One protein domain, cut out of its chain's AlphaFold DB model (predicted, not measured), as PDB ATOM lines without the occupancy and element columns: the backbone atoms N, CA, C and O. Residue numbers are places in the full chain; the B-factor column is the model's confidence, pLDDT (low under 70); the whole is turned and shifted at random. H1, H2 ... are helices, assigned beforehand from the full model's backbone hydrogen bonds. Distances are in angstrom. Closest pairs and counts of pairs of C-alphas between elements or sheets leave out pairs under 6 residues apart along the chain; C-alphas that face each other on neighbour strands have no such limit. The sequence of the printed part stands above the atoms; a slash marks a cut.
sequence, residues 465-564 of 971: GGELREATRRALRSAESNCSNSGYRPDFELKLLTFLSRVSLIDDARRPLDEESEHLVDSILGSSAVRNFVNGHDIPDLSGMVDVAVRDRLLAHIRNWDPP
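This is residues 465 to 564 of the 971 residues of an uncharacterized protein of Brevibacterium aurantiacum (UniProt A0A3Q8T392). Three helices, H1, H2 and H3, make an up-and-down bundle, each running against the one before it, and H5 crosses over H2 and H3 on the side away from H1. The short H4 lies near H2, and the link from H2 to H3 makes a wide loop. The printed part has 100 residues with five named helices, H1 to H5 in chain order, and no named strand: all helix. It is compact, with a radius of gyration of the C-alphas of 13.2 A and spans of 40 by 26 by 25 A.

H3, the longest helix, takes residues 515 to 534 and measures 28.4 A, from C-alpha 515 at (2.196, 2.954, 24.238). H1, residues 466 to 484, measures 27.3 A and begins with C-alpha 466 at (-0.140, -11.779, 22.143). H2 is residues 491 to 502, 16.3 A; H4 is residues 542 to 545, 5.2 A. H5, residues 548 to 560, 18.4 A, ends with C-alpha 560 at (-8.288, 19.506, 27.535).

The hub H3 touches H1 at a shallow tilt of 29 degrees, the same way; their closest C-alphas, Glu 480 and Ile 524, are 5.5 A apart. H2 and H3 form a helical hairpin at a steep tilt of 42 degrees, touching through residues 493 to 497 and 521 to 528, closest C-alphas Glu 493 and Ile 524, 7.2 A. H5 touches H3 at a steep tilt of 69 degrees, only just short of perpendicular, closest C-alphas Leu 525 and Leu 554, 5.8 A. H1 and H5 are apart. In H1, H2, H3 and H5 every O i to N i+4 pair is within hydrogen-bond range; H4 is too short for one.

The C-alphas of Gly 466 and Gly 536, the two farthest apart, are 39.9 A from each other. The printed part has no cut. The link H2 to H3, 12 residues, is long. Mean pLDDT of the printed part is 75.6; residues 531 to 545 are among those under 70.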
ATOM      1  N   GLY A 465      -1.078 -12.980  26.059       60.25
ATOM      2  CA  GLY A 465      -2.025 -12.038  25.483       60.25
ATOM      3  C   GLY A 465      -1.609 -11.544  24.104       60.25
ATOM      4  O   GLY A 465      -2.055 -10.475  23.700       60.25
ATOM      5  N   GLY A 466      -0.733 -12.258  23.392       77.38
ATOM      6  CA  GLY A 466      -0.140 -11.779  22.143       77.38
ATOM      7  C   GLY A 466      -1.160 -11.648  21.014       77.38
ATOM      8  O   GLY A 466      -1.248 -10.597  20.377       77.38
ATOM      9  N   GLU A 467      -1.962 -12.691  20.795       80.38
ATOM     10  CA  GLU A 467      -2.938 -12.727  19.700       80.38
ATOM     11  C   GLU A 467      -4.077 -11.726  19.927       80.38
ATOM     12  O   GLU A 467      -4.416 -10.944  19.036       80.38
ATOM     13  N   LEU A 468      -4.608 -11.685  21.151       81.06
ATOM     14  CA  LEU A 468      -5.678 -10.767  21.527       81.06
ATOM     15  C   LEU A 468      -5.218  -9.302  21.537       81.06
ATOM     16  O   LEU A 468      -5.964  -8.428  21.092       81.06
ATOM     17  N   ARG A 469      -3.981  -9.015  21.969       81.94
ATOM     18  CA  ARG A 469      -3.393  -7.668  21.848       81.94
ATOM     19  C   ARG A 469      -3.266  -7.252  20.394       81.94
ATOM     20  O   ARG A 469      -3.638  -6.136  20.055       81.94
ATOM     21  N   GLU A 470      -2.786  -8.136  19.525       85.69
ATOM     22  CA  GLU A 470      -2.659  -7.811  18.106       85.69
ATOM     23  C   GLU A 470      -4.024  -7.638  17.426       85.69
ATOM     24  O   GLU A 470      -4.197  -6.735  16.608       85.69
ATOM     25  N   ALA A 471      -5.030  -8.444  17.776       85.81
ATOM     26  CA  ALA A 471      -6.407  -8.229  17.329       85.81
ATOM     27  C   ALA A 471      -6.958  -6.876  17.810       85.81
ATOM     28  O   ALA A 471      -7.506  -6.118  17.009       85.81
ATOM     29  N   THR A 472      -6.722  -6.530  19.079       87.81
ATOM     30  CA  THR A 472      -7.101  -5.236  19.666       87.81
ATOM     31  C   THR A 472      -6.429  -4.078  18.929       87.81
ATOM     32  O   THR A 472      -7.112  -3.156  18.490       87.81
ATOM     33  N   ARG A 473      -5.110  -4.144  18.693       88.88
ATOM     34  CA  ARG A 473      -4.372  -3.134  17.914       88.88
ATOM     35  C   ARG A 473      -4.932  -2.985  16.507       88.88
ATOM     36  O   ARG A 473      -5.138  -1.864  16.050       88.88
ATOM     37  N   ARG A 474      -5.189  -4.095  15.807       88.88
ATOM     38  CA  ARG A 474      -5.761  -4.064  14.451       88.88
ATOM     39  C   ARG A 474      -7.138  -3.402  14.432       88.88
ATOM     40  O   ARG A 474      -7.378  -2.565  13.564       88.88
ATOM     41  N   ALA A 475      -8.004  -3.720  15.392       88.44
ATOM     42  CA  ALA A 475      -9.320  -3.098  15.508       88.44
ATOM     43  C   ALA A 475      -9.232  -1.602  15.838       88.44
ATOM     44  O   ALA A 475      -9.899  -0.802  15.185       88.44
ATOM     45  N   LEU A 476      -8.345  -1.202  16.756       90.81
ATOM     46  CA  LEU A 476      -8.094   0.206  17.075       90.81
ATOM     47  C   LEU A 476      -7.549   0.984  15.864       90.81
ATOM     48  O   LEU A 476      -8.053   2.058  15.553       90.81
ATOM     49  N   ARG A 477      -6.585   0.438  15.108       90.62
ATOM     50  CA  ARG A 477      -6.103   1.074  13.863       90.62
ATOM     51  C   ARG A 477      -7.207   1.201  12.813       90.62
ATOM     52  O   ARG A 477      -7.273   2.205  12.105       90.62
ATOM     53  N   SER A 478      -8.060   0.183  12.688       88.31
ATOM     54  CA  SER A 478      -9.206   0.214  11.773       88.31
ATOM     55  C   SER A 478     -10.186   1.328  12.162       88.31
ATOM     56  O   SER A 478     -10.546   2.155  11.323       88.31
ATOM     57  N   ALA A 479     -10.528   1.416  13.450       86.81
ATOM     58  CA  ALA A 479     -11.363   2.468  14.026       86.81
ATOM     59  C   ALA A 479     -10.773   3.874  13.808       86.81
ATOM     60  O   ALA A 479     -11.476   4.778  13.358       86.81
ATOM     61  N   GLU A 480      -9.473   4.062  14.041       88.94
ATOM     62  CA  GLU A 480      -8.786   5.339  13.802       88.94
ATOM     63  C   GLU A 480      -8.809   5.741  12.313       88.94
ATOM     64  O   GLU A 480      -9.111   6.885  11.959       88.94
ATOM     65  N   SER A 481      -8.546   4.791  11.411       86.31
ATOM     66  CA  SER A 481      -8.625   5.025   9.964       86.31
ATOM     67  C   SER A 481     -10.043   5.428   9.536       86.31
ATOM     68  O   SER A 481     -10.231   6.382   8.774       86.31
ATOM     69  N   ASN A 482     -11.063   4.770  10.093       82.62
ATOM     70  CA  ASN A 482     -12.465   5.102   9.853       82.62
ATOM     71  C   ASN A 482     -12.826   6.501  10.374       82.62
ATOM     72  O   ASN A 482     -13.512   7.248   9.668       82.62
ATOM     73  N   CYS A 483     -12.273   6.912  11.522       79.50
ATOM     74  CA  CYS A 483     -12.388   8.276  12.053       79.50
ATOM     75  C   CYS A 483     -11.848   9.344  11.098       79.50
ATOM     76  O   CYS A 483     -12.256  10.499  11.191       79.50
ATOM     77  N   SER A 484     -10.985   8.994  10.145       77.31
ATOM     78  CA  SER A 484     -10.471   9.932   9.140       77.31
ATOM     79  C   SER A 484     -11.364  10.040   7.893       77.31
ATOM     80  O   SER A 484     -11.322  11.050   7.189       77.31
ATOM     81  N   ASN A 485     -12.239   9.061   7.638       79.00
ATOM     82  CA  ASN A 485     -13.118   9.034   6.464       79.00
ATOM     83  C   ASN A 485     -14.385   9.894   6.655       79.00
ATOM     84  O   ASN A 485     -14.842  10.121   7.775       79.00
ATOM     85  N   SER A 486     -14.954  10.413   5.557       56.50
ATOM     86  CA  SER A 486     -16.055  11.401   5.559       56.50
ATOM     87  C   SER A 486     -17.478  10.814   5.601       56.50
ATOM     88  O   SER A 486     -18.427  11.563   5.811       56.50
ATOM     89  N   GLY A 487     -17.646   9.495   5.437       60.34
ATOM     90  CA  GLY A 487     -18.932   8.767   5.508       60.34
ATOM     91  C   GLY A 487     -19.225   8.124   6.873       60.34
ATOM     92  O   GLY A 487     -19.820   7.053   6.942       60.34
ATOM     93  N   TYR A 488     -18.726   8.747   7.934       60.16
ATOM     94  CA  TYR A 488     -18.454   8.171   9.251       60.16
ATOM     95  C   TYR A 488     -19.676   7.967  10.162       60.16
ATOM     96  O   TYR A 488     -20.602   8.780  10.152       60.16
ATOM     97  N   ARG A 489     -19.633   6.921  11.001       63.31
ATOM     98  CA  ARG A 489     -20.597   6.642  12.078       63.31
ATOM     99  C   ARG A 489     -19.856   6.557  13.430       63.31
ATOM    100  O   ARG A 489     -19.289   5.506  13.690       63.31
ATOM    101  N   PRO A 490     -19.904   7.598  14.287       65.44
ATOM    102  CA  PRO A 490     -19.184   7.650  15.576       65.44
ATOM    103  C   PRO A 490     -19.555   6.553  16.582       65.44
ATOM    104  O   PRO A 490     -18.861   6.338  17.576       65.44
ATOM    105  N   ASP A 491     -20.693   5.897  16.364       75.19
ATOM    106  CA  ASP A 491     -21.250   4.931  17.302       75.19
ATOM    107  C   ASP A 491     -20.387   3.670  17.404       75.19
ATOM    108  O   ASP A 491     -20.314   3.078  18.478       75.19
ATOM    109  N   PHE A 492     -19.723   3.265  16.317       80.94
ATOM    110  CA  PHE A 492     -18.933   2.036  16.287       80.94
ATOM    111  C   PHE A 492     -17.689   2.139  17.173       80.94
ATOM    112  O   PHE A 492     -17.438   1.256  17.990       80.94
ATOM    113  N   GLU A 493     -16.925   3.228  17.074       85.31
ATOM    114  CA  GLU A 493     -15.663   3.349  17.804       85.31
ATOM    115  C   GLU A 493     -15.883   3.497  19.312       85.31
ATOM    116  O   GLU A 493     -15.160   2.900  20.110       85.31
ATOM    117  N   LEU A 494     -16.928   4.224  19.720       82.75
ATOM    118  CA  LEU A 494     -17.311   4.319  21.129       82.75
ATOM    119  C   LEU A 494     -17.825   2.979  21.675       82.75
ATOM    120  O   LEU A 494     -17.532   2.648  22.828       82.75
ATOM    121  N   LYS A 495     -18.539   2.186  20.863       84.25
ATOM    122  CA  LYS A 495     -18.951   0.818  21.222       84.25
ATOM    123  C   LYS A 495     -17.757  -0.122  21.335       84.25
ATOM    124  O   LYS A 495     -17.688  -0.861  22.313       84.25
ATOM    125  N   LEU A 496     -16.796  -0.048  20.414       87.62
ATOM    126  CA  LEU A 496     -15.550  -0.813  20.473       87.62
ATOM    127  C   LEU A 496     -14.762  -0.481  21.746       87.62
ATOM    128  O   LEU A 496     -14.416  -1.388  22.495       87.62
ATOM    129  N   LEU A 497     -14.528   0.800  22.046       87.56
ATOM    130  CA  LEU A 497     -13.827   1.204  23.270       87.56
ATOM    131  C   LEU A 497     -14.582   0.766  24.531       87.56
ATOM    132  O   LEU A 497     -13.976   0.275  25.479       87.56
ATOM    133  N   THR A 498     -15.910   0.889  24.534       85.69
ATOM    134  CA  THR A 498     -16.765   0.418  25.636       85.69
ATOM    135  C   THR A 498     -16.661  -1.087  25.828       85.69
ATOM    136  O   THR A 498     -16.534  -1.553  26.957       85.69
ATOM    137  N   PHE A 499     -16.689  -1.852  24.737       86.38
ATOM    138  CA  PHE A 499     -16.500  -3.294  24.764       86.38
ATOM    139  C   PHE A 499     -15.123  -3.640  25.336       86.38
ATOM    140  O   PHE A 499     -15.049  -4.358  26.329       86.38
ATOM    141  N   LEU A 500     -14.054  -3.057  24.787       86.88
ATOM    142  CA  LEU A 500     -12.677  -3.273  25.235       86.88
ATOM    143  C   LEU A 500     -12.473  -2.918  26.716       86.88
ATOM    144  O   LEU A 500     -11.734  -3.607  27.416       86.88
ATOM    145  N   SER A 501     -13.134  -1.870  27.214       84.12
ATOM    146  CA  SER A 501     -13.094  -1.486  28.630       84.12
ATOM    147  C   SER A 501     -13.824  -2.497  29.513       84.12
ATOM    148  O   SER A 501     -13.257  -2.955  30.501       84.12
ATOM    149  N   ARG A 502     -15.030  -2.931  29.125       81.31
ATOM    150  CA  ARG A 502     -15.818  -3.920  29.883       81.31
ATOM    151  C   ARG A 502     -15.139  -5.280  30.003       81.31
ATOM    152  O   ARG A 502     -15.358  -5.979  30.987       81.31
ATOM    153  N   VAL A 503     -14.341  -5.659  29.006       79.94
ATOM    154  CA  VAL A 503     -13.562  -6.906  29.015       79.94
ATOM    155  C   VAL A 503     -12.148  -6.722  29.589       79.94
ATOM    156  O   VAL A 503     -11.326  -7.633  29.505       79.94
ATOM    157  N   SER A 504     -11.864  -5.552  30.174       80.38
ATOM    158  CA  SER A 504     -10.591  -5.188  30.808       80.38
ATOM    159  C   SER A 504      -9.372  -5.241  29.878       80.38
ATOM    160  O   SER A 504      -8.259  -5.482  30.328       80.38
ATOM    161  N   LEU A 505      -9.542  -4.999  28.575       80.12
ATOM    162  CA  LEU A 505      -8.415  -4.938  27.633       80.12
ATOM    163  C   LEU A 505      -7.724  -3.572  27.601       80.12
ATOM    164  O   LEU A 505      -6.558  -3.509  27.229       80.12
ATOM    165  N   ILE A 506      -8.423  -2.501  27.988       77.62
ATOM    166  CA  ILE A 506      -7.899  -1.120  27.958       77.62
ATOM    167  C   ILE A 506      -7.912  -0.416  29.326       77.62
ATOM    168  O   ILE A 506      -7.541   0.750  29.406       77.62
ATOM    169  N   ASP A 507      -8.353  -1.102  30.387       69.31
ATOM    170  CA  ASP A 507      -8.532  -0.525  31.735       69.31
ATOM    171  C   ASP A 507      -7.917  -1.394  32.856       69.31
ATOM    172  O   ASP A 507      -8.174  -1.198  34.043       69.31
ATOM    173  N   ASP A 508      -7.097  -2.395  32.509       63.66
ATOM    174  CA  ASP A 508      -6.521  -3.293  33.512       63.66
ATOM    175  C   ASP A 508      -5.230  -2.731  34.127       63.66
ATOM    176  O   ASP A 508      -4.152  -2.746  33.529       63.66
ATOM    177  N   ALA A 509      -5.319  -2.329  35.396       57.53
ATOM    178  CA  ALA A 509      -4.169  -1.957  36.217       57.53
ATOM    179  C   ALA A 509      -3.121  -3.087  36.361       57.53
ATOM    180  O   ALA A 509      -1.986  -2.819  36.759       57.53
ATOM    181  N   ARG A 510      -3.478  -4.350  36.074       55.50
ATOM    182  CA  ARG A 510      -2.574  -5.511  36.165       55.50
ATOM    183  C   ARG A 510      -1.741  -5.741  34.902       55.50
ATOM    184  O   ARG A 510      -0.669  -6.337  35.007       55.50
ATOM    185  N   ARG A 511      -2.193  -5.280  33.731       64.06
ATOM    186  CA  ARG A 511      -1.464  -5.361  32.453       64.06
ATOM    187  C   ARG A 511      -1.738  -4.087  31.636       64.06
ATOM    188  O   ARG A 511      -2.682  -4.089  30.851       64.06
ATOM    189  N   PRO A 512      -0.919  -3.027  31.784       64.44
ATOM    190  CA  PRO A 512      -1.112  -1.800  31.020       64.44
ATOM    191  C   PRO A 512      -1.023  -2.072  29.514       64.44
ATOM    192  O   PRO A 512      -0.269  -2.949  29.071       64.44
ATOM    193  N   LEU A 513      -1.798  -1.309  28.745       72.38
ATOM    194  CA  LEU A 513      -1.680  -1.246  27.293       72.38
ATOM    195  C   LEU A 513      -0.252  -0.853  26.885       72.38
ATOM    196  O   LEU A 513       0.463  -0.175  27.626       72.38
ATOM    197  N   ASP A 514       0.165  -1.273  25.690       83.38
ATOM    198  CA  ASP A 514       1.374  -0.706  25.093       83.38
ATOM    199  C   ASP A 514       1.144   0.752  24.662       83.38
ATOM    200  O   ASP A 514       0.012   1.182  24.427       83.38
ATOM    201  N   GLU A 515       2.235   1.519  24.567       84.88
ATOM    202  CA  GLU A 515       2.196   2.954  24.238       84.88
ATOM    203  C   GLU A 515       1.456   3.237  22.923       84.88
ATOM    204  O   GLU A 515       0.789   4.262  22.785       84.88
ATOM    205  N   GLU A 516       1.549   2.320  21.958       87.56
ATOM    206  CA  GLU A 516       0.863   2.447  20.677       87.56
ATOM    207  C   GLU A 516      -0.656   2.321  20.829       87.56
ATOM    208  O   GLU A 516      -1.398   3.149  20.304       87.56
ATOM    209  N   SER A 517      -1.131   1.316  21.565       86.25
ATOM    210  CA  SER A 517      -2.561   1.115  21.809       86.25
ATOM    211  C   SER A 517      -3.165   2.272  22.605       86.25
ATOM    212  O   SER A 517      -4.262   2.715  22.272       86.25
ATOM    213  N   GLU A 518      -2.442   2.812  23.594       87.62
ATOM    214  CA  GLU A 518      -2.870   4.019  24.320       87.62
ATOM    215  C   GLU A 518      -3.008   5.229  23.391       87.62
ATOM    216  O   GLU A 518      -4.030   5.916  23.411       87.62
ATOM    217  N   HIS A 519      -2.022   5.454  22.517       88.94
ATOM    218  CA  HIS A 519      -2.084   6.538  21.539       88.94
ATOM    219  C   HIS A 519      -3.278   6.385  20.582       88.94
ATOM    220  O   HIS A 519      -3.949   7.367  20.268       88.94
ATOM    221  N   LEU A 520      -3.567   5.162  20.122       88.94
ATOM    222  CA  LEU A 520      -4.722   4.888  19.263       88.94
ATOM    223  C   LEU A 520      -6.047   5.172  19.985       88.94
ATOM    224  O   LEU A 520      -6.931   5.801  19.404       88.94
ATOM    225  N   VAL A 521      -6.182   4.757  21.249       88.31
ATOM    226  CA  VAL A 521      -7.372   5.040  22.070       88.31
ATOM    227  C   VAL A 521      -7.579   6.548  22.214       88.31
ATOM    228  O   VAL A 521      -8.679   7.042  21.956       88.31
ATOM    229  N   ASP A 522      -6.529   7.294  22.558       87.56
ATOM    230  CA  ASP A 522      -6.599   8.750  22.703       87.56
ATOM    231  C   ASP A 522      -6.929   9.449  21.370       87.56
ATOM    232  O   ASP A 522      -7.774  10.345  21.328       87.56
ATOM    233  N   SER A 523      -6.347   8.993  20.257       88.62
ATOM    234  CA  SER A 523      -6.624   9.500  18.903       88.62
ATOM    235  C   SER A 523      -8.092   9.310  18.488       88.62
ATOM    236  O   SER A 523      -8.740  10.242  17.989       88.62
ATOM    237  N   ILE A 524      -8.659   8.126  18.757       87.69
ATOM    238  CA  ILE A 524     -10.072   7.807  18.502       87.69
ATOM    239  C   ILE A 524     -10.987   8.672  19.374       87.69
ATOM    240  O   ILE A 524     -11.949   9.258  18.865       87.69
ATOM    241  N   LEU A 525     -10.690   8.789  20.674       85.38
ATOM    242  CA  LEU A 525     -11.467   9.608  21.610       85.38
ATOM    243  C   LEU A 525     -11.443  11.087  21.214       85.38
ATOM    244  O   LEU A 525     -12.493  11.730  21.196       85.38
ATOM    245  N   GLY A 526     -10.276  11.616  20.837       84.19
ATOM    246  CA  GLY A 526     -10.126  12.982  20.341       84.19
ATOM    247  C   GLY A 526     -10.922  13.226  19.059       84.19
ATOM    248  O   GLY A 526     -11.694  14.183  18.981       84.19
ATOM    249  N   SER A 527     -10.812  12.332  18.075       82.62
ATOM    250  CA  SER A 527     -11.544  12.438  16.803       82.62
ATOM    251  C   SER A 527     -13.065  12.359  16.992       82.62
ATOM    252  O   SER A 527     -13.813  13.135  16.386       82.62
ATOM    253  N   SER A 528     -13.518  11.474  17.884       77.88
ATOM    254  CA  SER A 528     -14.931  11.304  18.242       77.88
ATOM    255  C   SER A 528     -15.481  12.526  18.980       77.88
ATOM    256  O   SER A 528     -16.556  13.023  18.637       77.88
ATOM    257  N   ALA A 529     -14.728  13.063  19.948       74.00
ATOM    258  CA  ALA A 529     -15.089  14.270  20.692       74.00
ATOM    259  C   ALA A 529     -15.271  15.477  19.761       74.00
ATOM    260  O   ALA A 529     -16.296  16.156  19.822       74.00
ATOM    261  N   VAL A 530     -14.312  15.707  18.855       72.81
ATOM    262  CA  VAL A 530     -14.357  16.824  17.902       72.81
ATOM    263  C   VAL A 530     -15.561  16.709  16.970       72.81
ATOM    264  O   VAL A 530     -16.270  17.691  16.771       72.81
ATOM    265  N   ARG A 531     -15.834  15.529  16.400       68.88
ATOM    266  CA  ARG A 531     -16.946  15.361  15.448       68.88
ATOM    267  C   ARG A 531     -18.318  15.439  16.102       68.88
ATOM    268  O   ARG A 531     -19.189  16.106  15.543       68.88
ATOM    269  N   ASN A 532     -18.509  14.814  17.263       66.69
ATOM    270  CA  ASN A 532     -19.777  14.902  17.993       66.69
ATOM    271  C   ASN A 532     -20.073  16.353  18.389       66.69
ATOM    272  O   ASN A 532     -21.189  16.827  18.198       66.69
ATOM    273  N   PHE A 533     -19.044  17.093  18.813       65.44
ATOM    274  CA  PHE A 533     -19.158  18.516  19.121       65.44
ATOM    275  C   PHE A 533     -19.435  19.383  17.876       65.44
ATOM    276  O   PHE A 533     -20.292  20.264  17.909       65.44
ATOM    277  N   VAL A 534     -18.743  19.140  16.756       64.38
ATOM    278  CA  VAL A 534     -18.871  19.938  15.516       64.38
ATOM    279  C   VAL A 534     -20.196  19.701  14.788       64.38
ATOM    280  O   VAL A 534     -20.735  20.634  14.193       64.38
ATOM    281  N   ASN A 535     -20.730  18.480  14.822       62.31
ATOM    282  CA  ASN A 535     -21.957  18.134  14.102       62.31
ATOM    283  C   ASN A 535     -23.239  18.536  14.847       62.31
ATOM    284  O   ASN A 535     -24.326  18.349  14.304       62.31
ATOM    285  N   GLY A 536     -23.134  19.097  16.060       58.19
ATOM    286  CA  GLY A 536     -24.295  19.519  16.847       58.19
ATOM    287  C   GLY A 536     -25.243  18.366  17.177       58.19
ATOM    288  O   GLY A 536     -26.420  18.599  17.435       58.19
ATOM    289  N   HIS A 537     -24.747  17.127  17.125       54.00
ATOM    290  CA  HIS A 537     -25.453  16.022  17.740       54.00
ATOM    291  C   HIS A 537     -25.441  16.308  19.239       54.00
ATOM    292  O   HIS A 537     -24.359  16.452  19.814       54.00
ATOM    293  N   ASP A 538     -26.624  16.418  19.854       51.03
ATOM    294  CA  ASP A 538     -26.737  16.265  21.304       51.03
ATOM    295  C   ASP A 538     -25.916  15.031  21.639       51.03
ATOM    296  O   ASP A 538     -26.133  13.996  21.007       51.03
ATOM    297  N   ILE A 539     -24.919  15.164  22.520       52.72
ATOM    298  CA  ILE A 539     -24.154  14.028  23.028       52.72
ATOM    299  C   ILE A 539     -25.232  13.108  23.609       52.72
ATOM    300  O   ILE A 539     -25.741  13.424  24.688       52.72
ATOM    301  N   PRO A 540     -25.688  12.068  22.878       45.97
ATOM    302  CA  PRO A 540     -26.879  11.337  23.270       45.97
ATOM    303  C   PRO A 540     -26.541  10.755  24.617       45.97
ATOM    304  O   PRO A 540     -25.403  10.320  24.761       45.97
ATOM    305  N   ASP A 541     -27.478  10.804  25.562       55.25
ATOM    306  CA  ASP A 541     -27.339  10.321  26.932       55.25
ATOM    307  C   ASP A 541     -26.311   9.174  27.036       55.25
ATOM    308  O   ASP A 541     -26.637   7.994  26.899       55.25
ATOM    309  N   LEU A 542     -25.020   9.525  27.201       54.97
ATOM    310  CA  LEU A 542     -23.923   8.548  27.151       54.97
ATOM    311  C   LEU A 542     -24.032   7.614  28.361       54.97
ATOM    312  O   LEU A 542     -23.342   6.594  28.438       54.97
ATOM    313  N   SER A 543     -24.907   7.972  29.313       53.59
ATOM    314  CA  SER A 543     -25.328   7.158  30.433       53.59
ATOM    315  C   SER A 543     -26.128   5.947  29.925       53.59
ATOM    316  O   SER A 543     -27.339   5.945  29.759       53.59
ATOM    317  N   GLY A 544     -25.389   4.881  29.617       58.94
ATOM    318  CA  GLY A 544     -25.929   3.593  29.173       58.94
ATOM    319  C   GLY A 544     -25.211   3.024  27.952       58.94
ATOM    320  O   GLY A 544     -25.045   1.808  27.868       58.94
ATOM    321  N   MET A 545     -24.730   3.886  27.050       61.00
ATOM    322  CA  MET A 545     -24.009   3.469  25.839       61.00
ATOM    323  C   MET A 545     -22.514   3.256  26.061       61.00
ATOM    324  O   MET A 545     -21.940   2.381  25.421       61.00
ATOM    325  N   VAL A 546     -21.893   4.038  26.949       71.31
ATOM    326  CA  VAL A 546     -20.438   4.041  27.135       71.31
ATOM    327  C   VAL A 546     -20.070   3.609  28.548       71.31
ATOM    328  O   VAL A 546     -20.742   3.979  29.514       71.31
ATOM    329  N   ASP A 547     -19.013   2.805  28.666       79.44
ATOM    330  CA  ASP A 547     -18.471   2.414  29.968       79.44
ATOM    331  C   ASP A 547     -18.006   3.645  30.768       79.44
ATOM    332  O   ASP A 547     -17.606   4.662  30.195       79.44
ATOM    333  N   VAL A 548     -18.055   3.568  32.101       79.75
ATOM    334  CA  VAL A 548     -17.640   4.666  32.986       79.75
ATOM    335  C   VAL A 548     -16.200   5.091  32.697       79.75
ATOM    336  O   VAL A 548     -15.951   6.291  32.590       79.75
ATOM    337  N   ALA A 549     -15.282   4.143  32.488       80.06
ATOM    338  CA  ALA A 549     -13.875   4.454  32.246       80.06
ATOM    339  C   ALA A 549     -13.662   5.188  30.912       80.06
ATOM    340  O   ALA A 549     -12.987   6.219  30.848       80.06
ATOM    341  N   VAL A 550     -14.308   4.711  29.844       82.44
ATOM    342  CA  VAL A 550     -14.240   5.339  28.513       82.44
ATOM    343  C   VAL A 550     -14.874   6.729  28.536       82.44
ATOM    344  O   VAL A 550     -14.322   7.673  27.968       82.44
ATOM    345  N   ARG A 551     -16.003   6.887  29.235       82.19
ATOM    346  CA  ARG A 551     -16.676   8.180  29.410       82.19
ATOM    347  C   ARG A 551     -15.781   9.183  30.132       82.19
ATOM    348  O   ARG A 551     -15.709  10.339  29.719       82.19
ATOM    349  N   ASP A 552     -15.098   8.756  31.187       82.00
ATOM    350  CA  ASP A 552     -14.229   9.631  31.968       82.00
ATOM    351  C   ASP A 552     -12.992  10.057  31.154       82.00
ATOM    352  O   ASP A 552     -12.632  11.241  31.166       82.00
ATOM    353  N   ARG A 553     -12.407   9.151  30.351       84.19
ATOM    354  CA  ARG A 553     -11.332   9.486  29.391       84.19
ATOM    355  C   ARG A 553     -11.806  10.443  28.290       84.19
ATOM    356  O   ARG A 553     -11.111  11.415  27.989       84.19
ATOM    357  N   LEU A 554     -13.002  10.232  27.734       80.62
ATOM    358  CA  LEU A 554     -13.607  11.128  26.738       80.62
ATOM    359  C   LEU A 554     -13.824  12.539  27.307       80.62
ATOM    360  O   LEU A 554     -13.482  13.535  26.670       80.62
ATOM    361  N   LEU A 555     -14.351  12.634  28.532       76.94
ATOM    362  CA  LEU A 555     -14.547  13.903  29.233       76.94
ATOM    363  C   LEU A 555     -13.226  14.624  29.503       76.94
ATOM    364  O   LEU A 555     -13.165  15.846  29.372       76.94
ATOM    365  N   ALA A 556     -12.172  13.891  29.863       79.81
ATOM    366  CA  ALA A 556     -10.840  14.465  30.020       79.81
ATOM    367  C   ALA A 556     -10.326  15.061  28.698       79.81
ATOM    368  O   ALA A 556      -9.814  16.179  28.696       79.81
ATOM    369  N   HIS A 557     -10.537  14.371  27.573       78.25
ATOM    370  CA  HIS A 557     -10.197  14.883  26.244       78.25
ATOM    371  C   HIS A 557     -10.971  16.157  25.891       78.25
ATOM    372  O   HIS A 557     -10.361  17.141  25.487       78.25
ATOM    373  N   ILE A 558     -12.290  16.183  26.111       75.75
ATOM    374  CA  ILE A 558     -13.122  17.374  25.866       75.75
ATOM    375  C   ILE A 558     -12.659  18.555  26.730       75.75
ATOM    376  O   ILE A 558     -12.558  19.675  26.236       75.75
ATOM    377  N   ARG A 559     -12.341  18.314  28.009       73.88
ATOM    378  CA  ARG A 559     -11.853  19.356  28.933       73.88
ATOM    379  C   ARG A 559     -10.519  19.952  28.497       73.88
ATOM    380  O   ARG A 559     -10.311  21.148  28.690       73.88
ATOM    381  N   ASN A 560      -9.638  19.124  27.943       74.31
ATOM    382  CA  ASN A 560      -8.288  19.506  27.535       74.31
ATOM    383  C   ASN A 560      -8.200  19.943  26.065       74.31
ATOM    384  O   ASN A 560      -7.120  20.317  25.607       74.31
ATOM    385  N   TRP A 561      -9.303  19.881  25.316       73.19
ATOM    386  CA  TRP A 561      -9.309  20.235  23.906       73.19
ATOM    387  C   TRP A 561      -9.139  21.746  23.731       73.19
ATOM    388  O   TRP A 561     -10.034  22.536  24.022       73.19
ATOM    389  N   ASP A 562      -7.974  22.141  23.223       62.28
ATOM    390  CA  ASP A 562      -7.689  23.509  22.809       62.28
ATOM    391  C   ASP A 562      -7.773  23.598  21.276       62.28
ATOM    392  O   ASP A 562      -6.832  23.190  20.590       62.28
ATOM    393  N   PRO A 563      -8.899  24.044  20.690       54.91
ATOM    394  CA  PRO A 563      -9.084  23.946  19.253       54.91
ATOM    395  C   PRO A 563      -8.136  24.908  18.513       54.91
ATOM    396  O   PRO A 563      -8.252  26.133  18.664       54.91
ATOM    397  N   PRO A 564      -7.236  24.404  17.646       43.69
ATOM    398  CA  PRO A 564      -6.332  25.260  16.895       43.69
ATOM    399  C   PRO A 564      -7.131  26.046  15.849       43.69
ATOM    400  O   PRO A 564      -7.701  25.487  14.918       43.69
TER     401      PRO A 564